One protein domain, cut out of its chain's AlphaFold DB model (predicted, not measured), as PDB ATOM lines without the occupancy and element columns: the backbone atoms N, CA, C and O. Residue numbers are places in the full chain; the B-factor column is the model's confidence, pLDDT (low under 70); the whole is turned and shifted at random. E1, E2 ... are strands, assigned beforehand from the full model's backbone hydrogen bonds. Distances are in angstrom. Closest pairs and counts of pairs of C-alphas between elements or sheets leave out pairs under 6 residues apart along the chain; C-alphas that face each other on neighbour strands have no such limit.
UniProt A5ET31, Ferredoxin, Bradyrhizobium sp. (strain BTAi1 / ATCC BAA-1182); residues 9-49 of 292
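This is residues 9 to 49 of the 292 residues of the protein "Ferredoxin" of Bradyrhizobium sp. (strain BTAi1 / ATCC BAA-1182) (UniProt A5ET31). A small open ring of short strands: a three-stranded sheet of E3, E1 and E5 stands across a gap from the pair E2 and E4, with the turns of residues 14 to 15 and 42 to 45 joining them at one end and residues 36 to 38 at the other. From E2 a wide loop, residues 19 to 32, swings out as far as Arg 27 and returns to E3. The printed part has 41 residues, with no named helix and five strands, E1 to E5 in chain order; both sheets are antiparallel, with the orders E3, E1, E5 and E2, E4. The class is all strand, though just 17 of the 41 residues are in named elements. The whole is compact, with a radius of gyration of the C-alphas of 9.5 A and spans of 25 by 17 by 16 A.

E1, residues 9 to 13, is the inner strand of its sheet, and its pairing is staggered: residues 9 to 10 pair with E3, residues 33 to 35, and residues 10 to 13 with E5, residues 46 to 48. E1 and E3 are antiparallel at 120 degrees; N 9 and O 34 are within hydrogen-bond range at 2.9 A. E1 and E5 are antiparallel at 144 degrees, with N 12 and O 46 at 2.7 A and N 48 and O 10 at 2.8 A, both within hydrogen-bond range. The edge strands E3 and E5 are apart. E2, residues 16 to 18, and E4, residues 39 to 41, are antiparallel at 156 degrees; N 40 and O 17 are within hydrogen-bond range at 2.8 A. E1 is apart from both E2 and E4, and E5 is apart from both too. The closest C-alphas of E2 and E3 are those of His 18 and Leu 35, 7.6 A apart. E3 and E4 meet only through their link.

E1 begins at C-alpha 9, (258.825, 207.536, 183.286), and is the longest strand, 12.2 A from first to last C-alpha. E2 measures 7.0 A, E3 7.2 A and E4 6.5 A. E3 begins at C-alpha 33, (262.102, 209.286, 178.582). E5 measures 7.0 A and ends at C-alpha 48, (253.090, 207.038, 181.729).

The two C-alphas farthest apart are those of Arg 27 and Asp 44, at 26.2 A, while those of Thr 9 and Ile 49, the first and last printed, are 6.5 A apart. The printed part has no cut. The link from E2 to E3, 14 residues, is long; the links E1 to E2, E3 to E4 and E4 to E5 are tight. The mean pLDDT of the printed part is 83.8, and residue 23 and residues 25 to 29 are under 70.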
ATOM      1  N   THR A   9     260.113 207.725 183.956       86.00
ATOM      2  CA  THR A   9     258.825 207.536 183.286       86.00
ATOM      3  C   THR A   9     258.981 207.896 181.807       86.00
ATOM      4  O   THR A   9     260.059 208.321 181.371       86.00
ATOM      5  N   ARG A  10     257.906 207.744 181.042       89.19
ATOM      6  CA  ARG A  10     257.778 208.233 179.677       89.19
ATOM      7  C   ARG A  10     256.725 209.345 179.629       89.19
ATOM      8  O   ARG A  10     255.644 209.203 180.187       89.19
ATOM      9  N   ILE A  11     257.028 210.451 178.960       90.81
ATOM     10  CA  ILE A  11     256.074 211.529 178.680       90.81
ATOM     11  C   ILE A  11     255.264 211.139 177.436       90.81
ATOM     12  O   ILE A  11     255.824 210.925 176.365       90.81
ATOM     13  N   ILE A  12     253.948 211.001 177.580       92.31
ATOM     14  CA  ILE A  12     253.028 210.611 176.503       92.31
ATOM     15  C   ILE A  12     252.708 211.819 175.614       92.31
ATOM     16  O   ILE A  12     252.725 211.703 174.390       92.31
ATOM     17  N   THR A  13     252.435 212.979 176.219       93.94
ATOM     18  CA  THR A  13     252.157 214.239 175.509       93.94
ATOM     19  C   THR A  13     252.767 215.434 176.234       93.94
ATOM     20  O   THR A  13     252.996 215.374 177.443       93.94
ATOM     21  N   GLY A  14     252.985 216.521 175.489       91.50
ATOM     22  CA  GLY A  14     253.502 217.794 175.989       91.50
ATOM     23  C   GLY A  14     255.024 217.928 175.921       91.50
ATOM     24  O   GLY A  14     255.742 216.991 175.573       91.50
ATOM     25  N   GLU A  15     255.512 219.123 176.238       93.06
ATOM     26  CA  GLU A  15     256.927 219.489 176.186       93.06
ATOM     27  C   GLU A  15     257.518 219.630 177.591       93.06
ATOM     28  O   GLU A  15     256.872 220.107 178.530       93.06
ATOM     29  N   PHE A  16     258.780 219.238 177.743       93.62
ATOM     30  CA  PHE A  16     259.494 219.305 179.011       93.62
ATOM     31  C   PHE A  16     260.999 219.470 178.789       93.62
ATOM     32  O   PHE A  16     261.524 219.210 177.709       93.62
ATOM     33  N   VAL A  17     261.708 219.871 179.843       92.31
ATOM     34  CA  VAL A  17     263.175 219.967 179.857       92.31
ATOM     35  C   VAL A  17     263.749 219.340 181.117       92.31
ATOM     36  O   VAL A  17     263.188 219.483 182.205       92.31
ATOM     37  N   HIS A  18     264.903 218.677 181.010       88.81
ATOM     38  CA  HIS A  18     265.662 218.260 182.188       88.81
ATOM     39  C   HIS A  18     266.574 219.374 182.672       88.81
ATOM     40  O   HIS A  18     267.358 219.947 181.921       88.81
ATOM     41  N   ARG A  19     266.546 219.625 183.976       81.44
ATOM     42  CA  ARG A  19     267.583 220.417 184.634       81.44
ATOM     43  C   ARG A  19     268.741 219.484 184.993       81.44
ATOM     44  O   ARG A  19     268.538 218.477 185.663       81.44
ATOM     45  N   GLY A  20     269.981 219.840 184.662       74.81
ATOM     46  CA  GLY A  20     271.197 219.094 185.044       74.81
ATOM     47  C   GLY A  20     271.281 217.655 184.506       74.81
ATOM     48  O   GLY A  20     270.754 217.363 183.443       74.81
ATOM     49  N   SER A  21     271.982 216.768 185.224       71.12
ATOM     50  CA  SER A  21     272.311 215.423 184.719       71.12
ATOM     51  C   SER A  21     271.084 214.530 184.501       71.12
ATOM     52  O   SER A  21     270.219 214.419 185.374       71.12
ATOM     53  N   THR A  22     271.084 213.829 183.369       73.88
ATOM     54  CA  THR A  22     270.133 212.778 182.978       73.88
ATOM     55  C   THR A  22     270.773 211.389 182.955       73.88
ATOM     56  O   THR A  22     270.190 210.445 182.431       73.88
ATOM     57  N   SER A  23     271.964 211.228 183.544       69.19
ATOM     58  CA  SER A  23     272.761 209.995 183.457       69.19
ATOM     59  C   SER A  23     272.014 208.722 183.872       69.19
ATOM     60  O   SER A  23     272.312 207.648 183.354       69.19
ATOM     61  N   SER A  24     271.041 208.837 184.779       70.12
ATOM     62  CA  SER A  24     270.249 207.703 185.269       70.12
ATOM     63  C   SER A  24     269.071 207.318 184.362       70.12
ATOM     64  O   SER A  24     268.364 206.367 184.672       70.12
ATOM     65  N   LEU A  25     268.867 207.996 183.222       69.31
ATOM     66  CA  LEU A  25     268.021 207.485 182.132       69.31
ATOM     67  C   LEU A  25     268.685 206.318 181.379       69.31
ATOM     68  O   LEU A  25     268.007 205.571 180.672       69.31
ATOM     69  N   GLY A  26     270.000 206.130 181.541       64.69
ATOM     70  CA  GLY A  26     270.789 205.219 180.713       64.69
ATOM     71  C   GLY A  26     270.995 205.754 179.290       64.69
ATOM     72  O   GLY A  26     270.706 206.912 178.998       64.69
ATOM     73  N   ARG A  27     271.514 204.904 178.393       57.91
ATOM     74  CA  ARG A  27     271.578 205.192 176.950       57.91
ATOM     75  C   ARG A  27     270.202 204.929 176.344       57.91
ATOM     76  O   ARG A  27     269.947 203.842 175.842       57.91
ATOM     77  N   THR A  28     269.301 205.889 176.487       61.62
ATOM     78  CA  THR A  28     268.001 205.877 175.821       61.62
ATOM     79  C   THR A  28     267.979 207.018 174.819       61.62
ATOM     80  O   THR A  28     268.139 208.171 175.207       61.62
ATOM     81  N   ASP A  29     267.790 206.692 173.543       68.81
ATOM     82  CA  ASP A  29     267.563 207.694 172.494       68.81
ATOM     83  C   ASP A  29     266.085 208.121 172.445       68.81
ATOM     84  O   ASP A  29     265.694 208.907 171.589       68.81
ATOM     85  N   ASP A  30     265.253 207.598 173.356       81.25
ATOM     86  CA  ASP A  30     263.846 207.969 173.480       81.25
ATOM     87  C   ASP A  30     263.706 209.400 174.034       81.25
ATOM     88  O   ASP A  30     263.933 209.606 175.234       81.25
ATOM     89  N   PRO A  31     263.288 210.384 173.213       81.31
ATOM     90  CA  PRO A  31     263.112 211.764 173.662       81.31
ATOM     91  C   PRO A  31     261.967 211.911 174.671       81.31
ATOM     92  O   PRO A  31     261.883 212.924 175.359       81.31
ATOM     93  N   ALA A  32     261.093 210.907 174.788       85.69
ATOM     94  CA  ALA A  32     260.013 210.896 175.762       85.69
ATOM     95  C   ALA A  32     260.446 210.373 177.142       85.69
ATOM     96  O   ALA A  32     259.679 210.483 178.096       85.69
ATOM     97  N   ALA A  33     261.645 209.798 177.295       88.06
ATOM     98  CA  ALA A  33     262.102 209.286 178.582       88.06
ATOM     99  C   ALA A  33     262.454 210.435 179.544       88.06
ATOM    100  O   ALA A  33     263.290 211.289 179.242       88.06
ATOM    101  N   ALA A  34     261.862 210.442 180.740       88.56
ATOM    102  CA  ALA A  34     262.033 211.524 181.702       88.56
ATOM    103  C   ALA A  34     262.322 211.040 183.126       88.56
ATOM    104  O   ALA A  34     261.700 210.108 183.619       88.56
ATOM    105  N   LEU A  35     263.242 211.720 183.820       86.81
ATOM    106  CA  LEU A  35     263.368 211.677 185.278       86.81
ATOM    107  C   LEU A  35     262.500 212.785 185.880       86.81
ATOM    108  O   LEU A  35     262.913 213.946 185.850       86.81
ATOM    109  N   LEU A  36     261.339 212.458 186.457       87.31
ATOM    110  CA  LEU A  36     260.408 213.464 186.994       87.31
ATOM    111  C   LEU A  36     261.051 214.389 188.036       87.31
ATOM    112  O   LEU A  36     260.765 215.577 188.060       87.31
ATOM    113  N   CYS A  37     262.011 213.900 188.833       82.88
ATOM    114  CA  CYS A  37     262.719 214.740 189.811       82.88
ATOM    115  C   CYS A  37     263.655 215.798 189.185       82.88
ATOM    116  O   CYS A  37     264.229 216.622 189.904       82.88
ATOM    117  N   ARG A  38     263.878 215.744 187.866       87.69
ATOM    118  CA  ARG A  38     264.696 216.691 187.087       87.69
ATOM    119  C   ARG A  38     263.935 217.335 185.937       87.69
ATOM    120  O   ARG A  38     264.440 218.311 185.388       87.69
ATOM    121  N   ALA A  39     262.782 216.793 185.559       89.94
ATOM    122  CA  ALA A  39     261.956 217.324 184.494       89.94
ATOM    123  C   ALA A  39     261.198 218.564 184.982       89.94
ATOM    124  O   ALA A  39     260.694 218.615 186.102       89.94
ATOM    125  N   SER A  40     261.136 219.585 184.141       91.06
ATOM    126  CA  SER A  40     260.224 220.714 184.286       91.06
ATOM    127  C   SER A  40     259.330 220.740 183.058       91.06
ATOM    128  O   SER A  40     259.842 220.759 181.939       91.06
ATOM    129  N   ALA A  41     258.019 220.710 183.279       93.12
ATOM    130  CA  ALA A  41     257.035 220.825 182.215       93.12
ATOM    131  C   ALA A  41     257.087 222.239 181.608       93.12
ATOM    132  O   ALA A  41     257.182 223.222 182.346       93.12
ATOM    133  N   LEU A  42     257.078 222.325 180.278       94.44
ATOM    134  CA  LEU A  42     256.952 223.578 179.525       94.44
ATOM    135  C   LEU A  42     255.508 223.811 179.067       94.44
ATOM    136  O   LEU A  42     255.071 224.955 178.970       94.44
ATOM    137  N   THR A  43     254.770 222.727 178.835       95.25
ATOM    138  CA  THR A  43     253.328 222.721 178.571       95.25
ATOM    139  C   THR A  43     252.630 221.784 179.552       95.25
ATOM    140  O   THR A  43     253.284 221.119 180.355       95.25
ATOM    141  N   ASP A  44     251.309 221.661 179.443       94.62
ATOM    142  CA  ASP A  44     250.607 220.530 180.044       94.62
ATOM    143  C   ASP A  44     251.202 219.223 179.502       94.62
ATOM    144  O   ASP A  44     251.422 219.093 178.291       94.62
ATOM    145  N   ILE A  45     251.506 218.286 180.402       93.56
ATOM    146  CA  ILE A  45     252.102 216.990 180.068       93.56
ATOM    147  C   ILE A  45     251.221 215.841 180.549       93.56
ATOM    148  O   ILE A  45     250.619 215.907 181.619       93.56
ATOM    149  N   THR A  46     251.203 214.754 179.781       91.00
ATOM    150  CA  THR A  46     250.674 213.456 180.225       91.00
ATOM    151  C   THR A  46     251.840 212.501 180.409       91.00
ATOM    152  O   THR A  46     252.717 212.441 179.550       91.00
ATOM    153  N   ILE A  47     251.869 211.758 181.512       89.88
ATOM    154  CA  ILE A  47     252.973 210.853 181.851       89.88
ATOM    155  C   ILE A  47     252.481 209.415 181.992       89.88
ATOM    156  O   ILE A  47     251.363 209.178 182.441       89.88
ATOM    157  N   ASP A  48     253.328 208.470 181.601       85.44
ATOM    158  CA  ASP A  48     253.090 207.038 181.729       85.44
ATOM    159  C   ASP A  48     253.554 206.554 183.108       85.44
ATOM    160  O   ASP A  48     254.752 206.411 183.379       85.44
ATOM    161  N   ILE A  49     252.605 206.357 184.018       75.12
ATOM    162  CA  ILE A  49     252.886 205.900 185.377       75.12
ATOM    163  C   ILE A  49     252.502 204.426 185.453       75.12
ATOM    164  O   ILE A  49     251.321 204.094 185.416       75.12
TER     165      ILE A  49